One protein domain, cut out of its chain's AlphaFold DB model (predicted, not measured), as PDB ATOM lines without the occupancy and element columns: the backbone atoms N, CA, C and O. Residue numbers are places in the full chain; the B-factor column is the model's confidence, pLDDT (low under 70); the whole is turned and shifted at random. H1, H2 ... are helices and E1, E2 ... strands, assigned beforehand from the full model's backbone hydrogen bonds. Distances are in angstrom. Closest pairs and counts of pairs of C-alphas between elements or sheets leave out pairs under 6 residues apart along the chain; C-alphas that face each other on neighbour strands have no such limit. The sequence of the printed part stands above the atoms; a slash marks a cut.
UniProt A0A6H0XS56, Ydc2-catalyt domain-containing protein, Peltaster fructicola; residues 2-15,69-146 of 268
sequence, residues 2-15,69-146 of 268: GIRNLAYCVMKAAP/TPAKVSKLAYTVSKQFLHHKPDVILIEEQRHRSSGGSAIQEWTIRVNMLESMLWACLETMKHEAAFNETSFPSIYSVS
ATOM      1  N   GLY A   2      -3.758 -41.626 -16.229       84.50
ATOM      2  CA  GLY A   2      -4.367 -42.849 -15.678       84.50
ATOM      3  C   GLY A   2      -5.088 -43.700 -16.728       84.50
ATOM      4  O   GLY A   2      -5.468 -43.189 -17.773       84.50
ATOM      5  N   ILE A   3      -5.266 -45.006 -16.478       84.81
ATOM      6  CA  ILE A   3      -5.789 -45.939 -17.503       84.81
ATOM      7  C   ILE A   3      -7.318 -45.867 -17.638       84.81
ATOM      8  O   ILE A   3      -7.850 -45.861 -18.743       84.81
ATOM      9  N   ARG A   4      -8.047 -45.795 -16.518       84.81
ATOM     10  CA  ARG A   4      -9.522 -45.663 -16.510       84.81
ATOM     11  C   ARG A   4     -10.001 -44.228 -16.718       84.81
ATOM     12  O   ARG A   4     -11.191 -43.970 -16.871       84.81
ATOM     13  N   ASN A   5      -9.077 -43.287 -16.624       86.94
ATOM     14  CA  ASN A   5      -9.357 -41.871 -16.529       86.94
ATOM     15  C   ASN A   5      -8.333 -41.037 -17.295       86.94
ATOM     16  O   ASN A   5      -7.935 -39.975 -16.826       86.94
ATOM     17  N   LEU A   6      -7.914 -41.510 -18.468       91.06
ATOM     18  CA  LEU A   6      -7.011 -40.753 -19.318       91.06
ATOM     19  C   LEU A   6      -7.715 -39.464 -19.749       91.06
ATOM     20  O   LEU A   6      -8.638 -39.498 -20.558       91.06
ATOM     21  N   ALA A   7      -7.293 -38.330 -19.207       92.50
ATOM     22  CA  ALA A   7      -7.719 -37.022 -19.670       92.50
ATOM     23  C   ALA A   7      -6.655 -36.454 -20.603       92.50
ATOM     24  O   ALA A   7      -5.464 -36.513 -20.302       92.50
ATOM     25  N   TYR A   8      -7.092 -35.898 -21.726       94.44
ATOM     26  CA  TYR A   8      -6.211 -35.186 -22.638       94.44
ATOM     27  C   TYR A   8      -6.926 -33.971 -23.219       94.44
ATOM     28  O   TYR A   8      -8.161 -33.912 -23.292       94.44
ATOM     29  N   CYS A   9      -6.127 -32.992 -23.617       94.25
ATOM     30  CA  CYS A   9      -6.592 -31.800 -24.299       94.25
ATOM     31  C   CYS A   9      -5.700 -31.515 -25.505       94.25
ATOM     32  O   CYS A   9      -4.480 -31.652 -25.425       94.25
ATOM     33  N   VAL A  10      -6.319 -31.103 -26.605       94.44
ATOM     34  CA  VAL A  10      -5.641 -30.594 -27.796       94.44
ATOM     35  C   VAL A  10      -5.914 -29.105 -27.834       94.44
ATOM     36  O   VAL A  10      -7.074 -28.686 -27.852       94.44
ATOM     37  N   MET A  11      -4.848 -28.316 -27.794       93.06
ATOM     38  CA  MET A  11      -4.935 -26.864 -27.768       93.06
ATOM     39  C   MET A  11      -3.958 -26.249 -28.758       93.06
ATOM     40  O   MET A  11      -2.892 -26.803 -29.020       93.06
ATOM     41  N   LYS A  12      -4.337 -25.090 -29.283       91.25
ATOM     42  CA  LYS A  12      -3.537 -24.245 -30.155       91.25
ATOM     43  C   LYS A  12      -3.273 -22.938 -29.425       91.25
ATOM     44  O   LYS A  12      -4.205 -22.279 -28.963       91.25
ATOM     45  N   ALA A  13      -2.004 -22.577 -29.305       86.25
ATOM     46  CA  ALA A  13      -1.627 -21.237 -28.886       86.25
ATOM     47  C   ALA A  13      -1.676 -20.312 -30.104       86.25
ATOM     48  O   ALA A  13      -1.242 -20.706 -31.190       86.25
ATOM     49  N   ALA A  14      -2.163 -19.083 -29.931       76.94
ATOM     50  CA  ALA A  14      -1.924 -18.056 -30.939       76.94
ATOM     51  C   ALA A  14      -0.403 -17.885 -31.147       76.94
ATOM     52  O   ALA A  14       0.349 -17.993 -30.170       76.94
ATOM     53  N   PRO A  15       0.067 -17.628 -32.386       64.56
ATOM     54  CA  PRO A  15       1.481 -17.390 -32.634       64.56
ATOM     55  C   PRO A  15       1.985 -16.292 -31.700       64.56
ATOM     56  O   PRO A  15       1.371 -15.227 -31.615       64.56
ATOM     57  N   THR A  69      -1.821 -57.091 -19.228       90.56
ATOM     58  CA  THR A  69      -0.621 -57.794 -19.693       90.56
ATOM     59  C   THR A  69       0.208 -56.881 -20.603       90.56
ATOM     60  O   THR A  69      -0.378 -56.089 -21.349       90.56
ATOM     61  N   PRO A  70       1.550 -57.012 -20.624       92.62
ATOM     62  CA  PRO A  70       2.401 -56.186 -21.481       92.62
ATOM     63  C   PRO A  70       1.975 -56.194 -22.954       92.62
ATOM     64  O   PRO A  70       1.953 -55.142 -23.579       92.62
ATOM     65  N   ALA A  71       1.546 -57.347 -23.482       92.38
ATOM     66  CA  ALA A  71       1.083 -57.481 -24.865       92.38
ATOM     67  C   ALA A  71      -0.202 -56.683 -25.172       92.38
ATOM     68  O   ALA A  71      -0.344 -56.118 -26.253       92.38
ATOM     69  N   LYS A  72      -1.154 -56.624 -24.231       92.25
ATOM     70  CA  LYS A  72      -2.385 -55.839 -24.416       92.25
ATOM     71  C   LYS A  72      -2.119 -54.345 -24.233       92.25
ATOM     72  O   LYS A  72      -2.598 -53.534 -25.022       92.25
ATOM     73  N   VAL A  73      -1.328 -53.988 -23.219       92.31
ATOM     74  CA  VAL A  73      -0.975 -52.592 -22.921       92.31
ATOM     75  C   VAL A  73      -0.103 -51.993 -24.026       92.31
ATOM     76  O   VAL A  73      -0.313 -50.835 -24.371       92.31
ATOM     77  N   SER A  74       0.803 -52.757 -24.645       94.12
ATOM     78  CA  SER A  74       1.604 -52.276 -25.779       94.12
ATOM     79  C   SER A  74       0.740 -51.975 -27.008       94.12
ATOM     80  O   SER A  74       0.872 -50.907 -27.603       94.12
ATOM     81  N   LYS A  75      -0.219 -52.852 -27.347       93.38
ATOM     82  CA  LYS A  75      -1.184 -52.609 -28.436       93.38
ATOM     83  C   LYS A  75      -2.053 -51.377 -28.164       93.38
ATOM     84  O   LYS A  75      -2.301 -50.577 -29.070       93.38
ATOM     85  N   LEU A  76      -2.497 -51.212 -26.918       93.50
ATOM     86  CA  LEU A  76      -3.235 -50.030 -26.485       93.50
ATOM     87  C   LEU A  76      -2.381 -48.761 -26.617       93.50
ATOM     88  O   LEU A  76      -2.827 -47.802 -27.238       93.50
ATOM     89  N   ALA A  77      -1.155 -48.764 -26.087       95.38
ATOM     90  CA  ALA A  77      -0.235 -47.629 -26.149       95.38
ATOM     91  C   ALA A  77       0.052 -47.213 -27.598       95.38
ATOM     92  O   ALA A  77      -0.007 -46.029 -27.921       95.38
ATOM     93  N   TYR A  78       0.268 -48.179 -28.492       95.94
ATOM     94  CA  TYR A  78       0.440 -47.928 -29.921       95.94
ATOM     95  C   TYR A  78      -0.794 -47.267 -30.552       95.94
ATOM     96  O   TYR A  78      -0.678 -46.273 -31.270       95.94
ATOM     97  N   THR A  79      -1.988 -47.784 -30.251       94.88
ATOM     98  CA  THR A  79      -3.260 -47.254 -30.773       94.88
ATOM     99  C   THR A  79      -3.509 -45.825 -30.291       94.88
ATOM    100  O   THR A  79      -3.835 -44.948 -31.091       94.88
ATOM    101  N   VAL A  80      -3.294 -45.574 -28.998       94.25
ATOM    102  CA  VAL A  80      -3.411 -44.242 -28.389       94.25
ATOM    103  C   VAL A  80      -2.381 -43.279 -28.984       94.25
ATOM    104  O   VAL A  80      -2.737 -42.156 -29.333       94.25
ATOM    105  N   SER A  81      -1.137 -43.723 -29.184       95.56
ATOM    106  CA  SER A  81      -0.085 -42.909 -29.813       95.56
ATOM    107  C   SER A  81      -0.490 -42.473 -31.221       95.56
ATOM    108  O   SER A  81      -0.437 -41.286 -31.536       95.56
ATOM    109  N   LYS A  82      -1.005 -43.396 -32.046       95.00
ATOM    110  CA  LYS A  82      -1.547 -43.054 -33.372       95.00
ATOM    111  C   LYS A  82      -2.716 -42.081 -33.292       95.00
ATOM    112  O   LYS A  82      -2.758 -41.119 -34.053       95.00
ATOM    113  N   GLN A  83      -3.645 -42.304 -32.362       93.56
ATOM    114  CA  GLN A  83      -4.778 -41.405 -32.153       93.56
ATOM    115  C   GLN A  83      -4.314 -39.977 -31.838       93.56
ATOM    116  O   GLN A  83      -4.870 -39.026 -32.380       93.56
ATOM    117  N   PHE A  84      -3.290 -39.818 -30.999       93.81
ATOM    118  CA  PHE A  84      -2.731 -38.507 -30.676       93.81
ATOM    119  C   PHE A  84      -2.021 -37.863 -31.865       93.81
ATOM    120  O   PHE A  84      -2.225 -36.678 -32.118       93.81
ATOM    121  N   LEU A  85      -1.272 -38.638 -32.651       94.38
ATOM    122  CA  LEU A  85      -0.612 -38.139 -33.860       94.38
ATOM    123  C   LEU A  85      -1.601 -37.720 -34.962       94.38
ATOM    124  O   LEU A  85      -1.283 -36.830 -35.747       94.38
ATOM    125  N   HIS A  86      -2.826 -38.265 -34.999       94.25
ATOM    126  CA  HIS A  86      -3.861 -37.808 -35.940       94.25
ATOM    127  C   HIS A  86      -4.262 -36.340 -35.742       94.25
ATOM    128  O   HIS A  86      -4.689 -35.698 -36.700       94.25
ATOM    129  N   HIS A  87      -4.091 -35.793 -34.534       92.06
ATOM    130  CA  HIS A  87      -4.312 -34.369 -34.275       92.06
ATOM    131  C   HIS A  87      -3.201 -33.472 -34.851       92.06
ATOM    132  O   HIS A  87      -3.323 -32.253 -34.765       92.06
ATOM    133  N   LYS A  88      -2.145 -34.054 -35.447       92.75
ATOM    134  CA  LYS A  88      -0.961 -33.361 -35.984       92.75
ATOM    135  C   LYS A  88      -0.375 -32.348 -34.988       92.75
ATOM    136  O   LYS A  88      -0.289 -31.165 -35.310       92.75
ATOM    137  N   PRO A  89      -0.037 -32.782 -33.761       94.44
ATOM    138  CA  PRO A  89       0.554 -31.885 -32.780       94.44
ATOM    139  C   PRO A  89       1.973 -31.485 -33.200       94.44
ATOM    140  O   PRO A  89       2.690 -32.299 -33.778       94.44
ATOM    141  N   ASP A  90       2.399 -30.280 -32.825       93.69
ATOM    142  CA  ASP A  90       3.816 -29.884 -32.848       93.69
ATOM    143  C   ASP A  90       4.549 -30.375 -31.591       93.69
ATOM    144  O   ASP A  90       5.744 -30.672 -31.606       93.69
ATOM    145  N   VAL A  91       3.811 -30.463 -30.478       95.25
ATOM    146  CA  VAL A  91       4.332 -30.828 -29.162       95.25
ATOM    147  C   VAL A  91       3.374 -31.773 -28.446       95.25
ATOM    148  O   VAL A  91       2.164 -31.546 -28.409       95.25
ATOM    149  N   ILE A  92       3.925 -32.820 -27.831       96.69
ATOM    150  CA  ILE A  92       3.202 -33.766 -26.980       96.69
ATOM    151  C   ILE A  92       3.725 -33.638 -25.549       96.69
ATOM    152  O   ILE A  92       4.916 -33.792 -25.289       96.69
ATOM    153  N   LEU A  93       2.816 -33.382 -24.609       96.69
ATOM    154  CA  LEU A  93       3.126 -33.284 -23.185       96.69
ATOM    155  C   LEU A  93       2.579 -34.506 -22.455       96.69
ATOM    156  O   LEU A  93       1.366 -34.717 -22.418       96.69
ATOM    157  N   ILE A  94       3.465 -35.286 -21.843       95.81
ATOM    158  CA  ILE A  94       3.105 -36.470 -21.062       95.81
ATOM    159  C   ILE A  94       3.302 -36.148 -19.585       95.81
ATOM    160  O   ILE A  94       4.381 -35.753 -19.154       95.81
ATOM    161  N   GLU A  95       2.238 -36.288 -18.802       93.69
ATOM    162  CA  GLU A  95       2.318 -36.128 -17.351       93.69
ATOM    163  C   GLU A  95       3.102 -37.291 -16.726       93.69
ATOM    164  O   GLU A  95       2.748 -38.450 -16.938       93.69
ATOM    165  N   GLU A  96       4.106 -36.971 -15.908       90.75
ATOM    166  CA  GLU A  96       4.903 -37.960 -15.173       90.75
ATOM    167  C   GLU A  96       4.076 -38.630 -14.070       90.75
ATOM    168  O   GLU A  96       3.572 -37.959 -13.151       90.75
ATOM    169  N   GLN A  97       3.984 -39.963 -14.093       85.62
ATOM    170  CA  GLN A  97       3.357 -40.687 -12.997       85.62
ATOM    171  C   GLN A  97       4.229 -40.651 -11.737       85.62
ATOM    172  O   GLN A  97       5.412 -40.986 -11.719       85.62
ATOM    173  N   ARG A  98       3.612 -40.284 -10.609       76.56
ATOM    174  CA  ARG A  98       4.309 -40.237  -9.318       76.56
ATOM    175  C   ARG A  98       4.495 -41.648  -8.766       76.56
ATOM    176  O   ARG A  98       3.507 -42.350  -8.546       76.56
ATOM    177  N   HIS A  99       5.732 -42.016  -8.433       64.81
ATOM    178  CA  HIS A  99       5.996 -43.214  -7.641       64.81
ATOM    179  C   HIS A  99       5.327 -43.085  -6.265       64.81
ATOM    180  O   HIS A  99       5.547 -42.115  -5.537       64.81
ATOM    181  N   ARG A 100       4.495 -44.064  -5.900       68.88
ATOM    182  CA  ARG A 100       3.828 -44.120  -4.596       68.88
ATOM    183  C   ARG A 100       4.075 -45.485  -3.968       68.88
ATOM    184  O   ARG A 100       3.556 -46.484  -4.450       68.88
ATOM    185  N   SER A 101       4.852 -45.506  -2.888       59.62
ATOM    186  CA  SER A 101       5.091 -46.699  -2.060       59.62
ATOM    187  C   SER A 101       4.299 -46.693  -0.748       59.62
ATOM    188  O   SER A 101       4.105 -47.744  -0.151       59.62
ATOM    189  N   SER A 102       3.814 -45.532  -0.293       54.19
ATOM    190  CA  SER A 102       3.156 -45.346   1.009       54.19
ATOM    191  C   SER A 102       1.633 -45.540   0.969       54.19
ATOM    192  O   SER A 102       0.863 -44.686   1.407       54.19
ATOM    193  N   GLY A 103       1.174 -46.673   0.434       58.59
ATOM    194  CA  GLY A 103      -0.245 -47.017   0.350       58.59
ATOM    195  C   GLY A 103      -0.480 -48.526   0.300       58.59
ATOM    196  O   GLY A 103       0.448 -49.288   0.055       58.59
ATOM    197  N   GLY A 104      -1.724 -48.961   0.535       71.25
ATOM    198  CA  GLY A 104      -2.103 -50.375   0.421       71.25
ATOM    199  C   GLY A 104      -1.787 -50.959  -0.964       71.25
ATOM    200  O   GLY A 104      -1.663 -50.218  -1.942       71.25
ATOM    201  N   SER A 105      -1.691 -52.287  -1.063       78.81
ATOM    202  CA  SER A 105      -1.278 -53.026  -2.274       78.81
ATOM    203  C   SER A 105      -2.003 -52.605  -3.561       78.81
ATOM    204  O   SER A 105      -1.391 -52.554  -4.627       78.81
ATOM    205  N   ALA A 106      -3.273 -52.206  -3.464       78.19
ATOM    206  CA  ALA A 106      -4.054 -51.686  -4.587       78.19
ATOM    207  C   ALA A 106      -3.460 -50.406  -5.219       78.19
ATOM    208  O   ALA A 106      -3.515 -50.230  -6.436       78.19
ATOM    209  N   ILE A 107      -2.866 -49.514  -4.417       78.81
ATOM    210  CA  ILE A 107      -2.225 -48.278  -4.900       78.81
ATOM    211  C   ILE A 107      -0.934 -48.614  -5.652       78.81
ATOM    212  O   ILE A 107      -0.659 -48.028  -6.702       78.81
ATOM    213  N   GLN A 108      -0.164 -49.573  -5.138       81.31
ATOM    214  CA  GLN A 108       1.062 -50.040  -5.781       81.31
ATOM    215  C   GLN A 108       0.754 -50.716  -7.121       81.31
ATOM    216  O   GLN A 108       1.359 -50.373  -8.135       81.31
ATOM    217  N   GLU A 109      -0.232 -51.614  -7.153       84.94
ATOM    218  CA  GLU A 109      -0.659 -52.296  -8.376       84.94
ATOM    219  C   GLU A 109      -1.132 -51.301  -9.445       84.94
ATOM    220  O   GLU A 109      -0.721 -51.385 -10.603       84.94
ATOM    221  N   TRP A 110      -1.945 -50.312  -9.061       85.25
ATOM    222  CA  TRP A 110      -2.389 -49.277  -9.993       85.25
ATOM    223  C   TRP A 110      -1.227 -48.425 -10.516       85.25
ATOM    224  O   TRP A 110      -1.171 -48.132 -11.710       85.25
ATOM    225  N   THR A 111      -0.268 -48.081  -9.652       87.94
ATOM    226  CA  THR A 111       0.932 -47.323 -10.040       87.94
ATOM    227  C   THR A 111       1.766 -48.095 -11.058       87.94
ATOM    228  O   THR A 111       2.147 -47.527 -12.075       87.94
ATOM    229  N   ILE A 112       1.978 -49.398 -10.848       88.75
ATOM    230  CA  ILE A 112       2.709 -50.254 -11.796       88.75
ATOM    231  C   ILE A 112       2.006 -50.285 -13.156       88.75
ATOM    232  O   ILE A 112       2.661 -50.171 -14.188       88.75
ATOM    233  N   ARG A 113       0.675 -50.409 -13.176       90.06
ATOM    234  CA  ARG A 113      -0.092 -50.444 -14.430       90.06
ATOM    235  C   ARG A 113       0.012 -49.126 -15.196       90.06
ATOM    236  O   ARG A 113       0.219 -49.148 -16.406       90.06
ATOM    237  N   VAL A 114      -0.124 -47.990 -14.509       90.81
ATOM    238  CA  VAL A 114       0.015 -46.665 -15.138       90.81
ATOM    239  C   VAL A 114       1.441 -46.457 -15.646       90.81
ATOM    240  O   VAL A 114       1.598 -46.061 -16.795       90.81
ATOM    241  N   ASN A 115       2.460 -46.808 -14.855       92.62
ATOM    242  CA  ASN A 115       3.861 -46.739 -15.281       92.62
ATOM    243  C   ASN A 115       4.125 -47.629 -16.500       92.62
ATOM    244  O   ASN A 115       4.847 -47.233 -17.403       92.62
ATOM    245  N   MET A 116       3.518 -48.817 -16.566       93.94
ATOM    246  CA  MET A 116       3.625 -49.684 -17.739       93.94
ATOM    247  C   MET A 116       3.055 -49.001 -18.985       93.94
ATOM    248  O   MET A 116       3.700 -49.019 -20.028       93.94
ATOM    249  N   LEU A 117       1.874 -48.381 -18.888       93.38
ATOM    250  CA  LEU A 117       1.303 -47.619 -20.001       93.38
ATOM    251  C   LEU A 117       2.209 -46.442 -20.394       93.38
ATOM    252  O   LEU A 117       2.463 -46.262 -21.579       93.38
ATOM    253  N   GLU A 118       2.712 -45.679 -19.421       94.88
ATOM    254  CA  GLU A 118       3.639 -44.563 -19.645       94.88
ATOM    255  C   GLU A 118       4.884 -45.009 -20.414       94.88
ATOM    256  O   GLU A 118       5.179 -44.463 -21.475       94.88
ATOM    257  N   SER A 119       5.570 -46.047 -19.931       95.38
ATOM    258  CA  SER A 119       6.766 -46.582 -20.581       95.38
ATOM    259  C   SER A 119       6.481 -47.059 -22.005       95.38
ATOM    260  O   SER A 119       7.288 -46.834 -22.903       95.38
ATOM    261  N   MET A 120       5.326 -47.694 -22.234       96.31
ATOM    262  CA  MET A 120       4.941 -48.163 -23.568       96.31
ATOM    263  C   MET A 120       4.587 -47.003 -24.506       96.31
ATOM    264  O   MET A 120       4.900 -47.087 -25.691       96.31
ATOM    265  N   LEU A 121       3.982 -45.919 -24.005       96.06
ATOM    266  CA  LEU A 121       3.743 -44.700 -24.785       96.06
ATOM    267  C   LEU A 121       5.066 -44.064 -25.217       96.06
ATOM    268  O   LEU A 121       5.238 -43.792 -26.402       96.06
ATOM    269  N   TRP A 122       6.018 -43.904 -24.293       97.44
ATOM    270  CA  TRP A 122       7.357 -43.401 -24.614       97.44
ATOM    271  C   TRP A 122       8.063 -44.264 -25.661       97.44
ATOM    272  O   TRP A 122       8.559 -43.737 -26.652       97.44
ATOM    273  N   ALA A 123       8.045 -45.589 -25.492       97.56
ATOM    274  CA  ALA A 123       8.660 -46.510 -26.445       97.56
ATOM    275  C   ALA A 123       8.008 -46.439 -27.836       97.56
ATOM    276  O   ALA A 123       8.713 -46.410 -28.846       97.56
ATOM    277  N   CYS A 124       6.673 -46.386 -27.907       97.38
ATOM    278  CA  CYS A 124       5.953 -46.270 -29.176       97.38
ATOM    279  C   CYS A 124       6.274 -44.949 -29.880       97.38
ATOM    280  O   CYS A 124       6.578 -44.954 -31.070       97.38
ATOM    281  N   LEU A 125       6.227 -43.831 -29.154       96.94
ATOM    282  CA  LEU A 125       6.470 -42.508 -29.719       96.94
ATOM    283  C   LEU A 125       7.925 -42.324 -30.168       96.94
ATOM    284  O   LEU A 125       8.145 -41.800 -31.254       96.94
ATOM    285  N   GLU A 126       8.910 -42.795 -29.395       97.00
ATOM    286  CA  GLU A 126      10.322 -42.715 -29.795       97.00
ATOM    287  C   GLU A 126      10.606 -43.597 -31.021       97.00
ATOM    288  O   GLU A 126      11.327 -43.193 -31.929       97.00
ATOM    289  N   THR A 127       9.970 -44.770 -31.102       96.44
ATOM    290  CA  THR A 127      10.065 -45.637 -32.286       96.44
ATOM    291  C   THR A 127       9.488 -44.937 -33.519       96.44
ATOM    292  O   THR A 127      10.158 -44.843 -34.543       96.44
ATOM    293  N   MET A 128       8.278 -44.373 -33.410       95.81
ATOM    294  CA  MET A 128       7.635 -43.624 -34.499       95.81
ATOM    295  C   MET A 128       8.442 -42.386 -34.910       95.81
ATOM    296  O   MET A 128       8.480 -42.047 -36.088       95.81
ATOM    297  N   LYS A 129       9.114 -41.724 -33.965       95.38
ATOM    298  CA  LYS A 129      10.021 -40.602 -34.232       95.38
ATOM    299  C   LYS A 129      11.239 -41.033 -35.046       95.38
ATOM    300  O   LYS A 129      11.602 -40.346 -35.997       95.38
ATOM    301  N   HIS A 130      11.852 -42.169 -34.710       95.31
ATOM    302  CA  HIS A 130      12.958 -42.728 -35.490       95.31
ATOM    303  C   HIS A 130      12.519 -43.160 -36.895       95.31
ATOM    304  O   HIS A 130      13.226 -42.884 -37.861       95.31
ATOM    305  N   GLU A 131      11.342 -43.778 -37.029       94.44
ATOM    306  CA  GLU A 131      10.753 -44.103 -38.336       94.44
ATOM    307  C   GLU A 131      10.457 -42.838 -39.153       94.44
ATOM    308  O   GLU A 131      10.722 -42.792 -40.353       94.44
ATOM    309  N   ALA A 132       9.939 -41.792 -38.510       92.31
ATOM    310  CA  ALA A 132       9.657 -40.523 -39.161       92.31
ATOM    311  C   ALA A 132      10.938 -39.842 -39.655       92.31
ATOM    312  O   ALA A 132      10.965 -39.377 -40.792       92.31
ATOM    313  N   ALA A 133      12.000 -39.852 -38.844       91.75
ATOM    314  CA  ALA A 133      13.312 -39.334 -39.222       91.75
ATOM    315  C   ALA A 133      13.928 -40.112 -40.394       91.75
ATOM    316  O   ALA A 133      14.495 -39.503 -41.294       91.75
ATOM    317  N   PHE A 134      13.773 -41.441 -40.417       92.19
ATOM    318  CA  PHE A 134      14.213 -42.273 -41.538       92.19
ATOM    319  C   PHE A 134      13.463 -41.945 -42.839       92.19
ATOM    320  O   PHE A 134      14.057 -41.952 -43.911       92.19
ATOM    321  N   ASN A 135      12.175 -41.615 -42.739       92.12
ATOM    322  CA  ASN A 135      11.337 -41.220 -43.872       92.12
ATOM    323  C   ASN A 135      11.383 -39.707 -44.176       92.12
ATOM    324  O   ASN A 135      10.554 -39.229 -44.947       92.12
ATOM    325  N   GLU A 136      12.288 -38.947 -43.544       89.44
ATOM    326  CA  GLU A 136      12.408 -37.480 -43.669       89.44
ATOM    327  C   GLU A 136      11.102 -36.711 -43.376       89.44
ATOM    328  O   GLU A 136      10.854 -35.609 -43.867       89.44
ATOM    329  N   THR A 137      10.246 -37.285 -42.535       90.31
ATOM    330  CA  THR A 137       8.991 -36.670 -42.093       90.31
ATOM    331  C   THR A 137       9.169 -35.955 -40.757       90.31
ATOM    332  O   THR A 137       9.874 -36.422 -39.863       90.31
ATOM    333  N   SER A 138       8.511 -34.802 -40.608       90.88
ATOM    334  CA  SER A 138       8.497 -34.059 -39.344       90.88
ATOM    335  C   SER A 138       7.753 -34.843 -38.261       90.88
ATOM    336  O   SER A 138       6.719 -35.462 -38.528       90.88
ATOM    337  N   PHE A 139       8.270 -34.796 -37.034       94.44
ATOM    338  CA  PHE A 139       7.695 -35.471 -35.877       94.44
ATOM    339  C   PHE A 139       7.626 -34.512 -34.677       94.44
ATOM    340  O   PHE A 139       8.559 -33.725 -34.495       94.44
ATOM    341  N   PRO A 140       6.560 -34.559 -33.854       95.56
ATOM    342  CA  PRO A 140       6.411 -33.671 -32.704       95.56
ATOM    343  C   PRO A 140       7.516 -33.819 -31.659       95.56
ATOM    344  O   PRO A 140       8.008 -34.917 -31.390       95.56
ATOM    345  N   SER A 141       7.807 -32.719 -30.967       95.06
ATOM    346  CA  SER A 141       8.640 -32.737 -29.763       95.06
ATOM    347  C   SER A 141       7.858 -33.311 -28.582       95.06
ATOM    348  O   SER A 141       6.727 -32.903 -28.317       95.06
ATOM    349  N   ILE A 142       8.453 -34.245 -27.842       96.25
ATOM    350  CA  ILE A 142       7.800 -34.913 -26.711       96.25
ATOM    351  C   ILE A 142       8.484 -34.482 -25.416       96.25
ATOM    352  O   ILE A 142       9.706 -34.570 -25.305       96.25
ATOM    353  N   TYR A 143       7.701 -34.057 -24.425       96.06
ATOM    354  CA  TYR A 143       8.211 -33.655 -23.113       96.06
ATOM    355  C   TYR A 143       7.466 -34.349 -21.979       96.06
ATOM    356  O   TYR A 143       6.240 -34.483 -22.008       96.06
ATOM    357  N   SER A 144       8.213 -34.729 -20.943       95.00
ATOM    358  CA  SER A 144       7.637 -35.095 -19.655       95.00
ATOM    359  C   SER A 144       7.310 -33.830 -18.859       95.00
ATOM    360  O   SER A 144       8.037 -32.832 -18.905       95.00
ATOM    361  N   VAL A 145       6.195 -33.845 -18.132       93.75
ATOM    362  CA  VAL A 145       5.780 -32.716 -17.302       93.75
ATOM    363  C   VAL A 145       5.477 -33.179 -15.886       93.75
ATOM    364  O   VAL A 145       4.600 -34.006 -15.644       93.75
ATOM    365  N   SER A 146       6.186 -32.582 -14.928       91.31
ATOM    366  CA  SER A 146       5.973 -32.845 -13.509       91.31
ATOM    367  C   SER A 146       4.718 -32.123 -13.000       91.31
ATOM    368  O   SER A 146       4.686 -30.883 -12.994       91.31
TER     369      SER A 146
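This is residues 2 to 15 and 69 to 146 of the 268 residues of the protein "Ydc2-catalyt domain-containing protein" of Peltaster fructicola (UniProt A0A6H0XS56). What is the main picture? A long helix, H2, runs over one face of a two-stranded parallel sheet, E2 beside E3, while H1 crosses H2 steeply and strand E1 lies off to the side of E2. Residues 102 to 107, of which 105 to 107 belong to H2, stick out at one end. What is it made of, and how large is it? The 92 printed residues hold three named strands and two named helices in the order E1, H1, E2, H2, E3, a mixed class. The flat whole is only just compact, close to loose, with a radius of gyration of the C-alphas of 14.7 A and spans of 47 by 33 by 18 A.

How is the sheet paired? E2, residues 91 to 95, and E3, residues 141 to 145, are parallel at 24 degrees, with N 92 and O 141 2.8 A apart, within hydrogen-bond range. What joins and covers them? H2, residues 105 to 134, makes with them a strand-helix-strand unit, two parallel strands with a helix between, with a right-handed crossover. H2 is near E3, with 7 pairs of C-alphas within 10 A. Where are the rest? H1, residues 70 to 85, touches H2 at its residues 116 to 125 alone, closest at the C-alphas of Ala 77 and Leu 121, 5.1 A apart. They run the same way at a steep tilt of 54 degrees, and in both helices every O i to N i+4 pair is within hydrogen-bond range. E1, residues 6 to 13, pairs with no named strand and is apart from E2.

Where do the strands begin and end? E1 runs 22.4 A from C-alpha 6 at (-7.011, -40.753, -19.318), and E3 ends at C-alpha 145 at (5.780, -32.716, -17.302). How long are the helices? H1 is 22.1 A long and H2 43.6 A.

Is the printed part cut? Residues 16 to 68 are not printed, and C-alphas 15 and 69 are 42.5 A apart across the cut. Where is confidence low? Residue 15 and residues 99 to 103 are under 70.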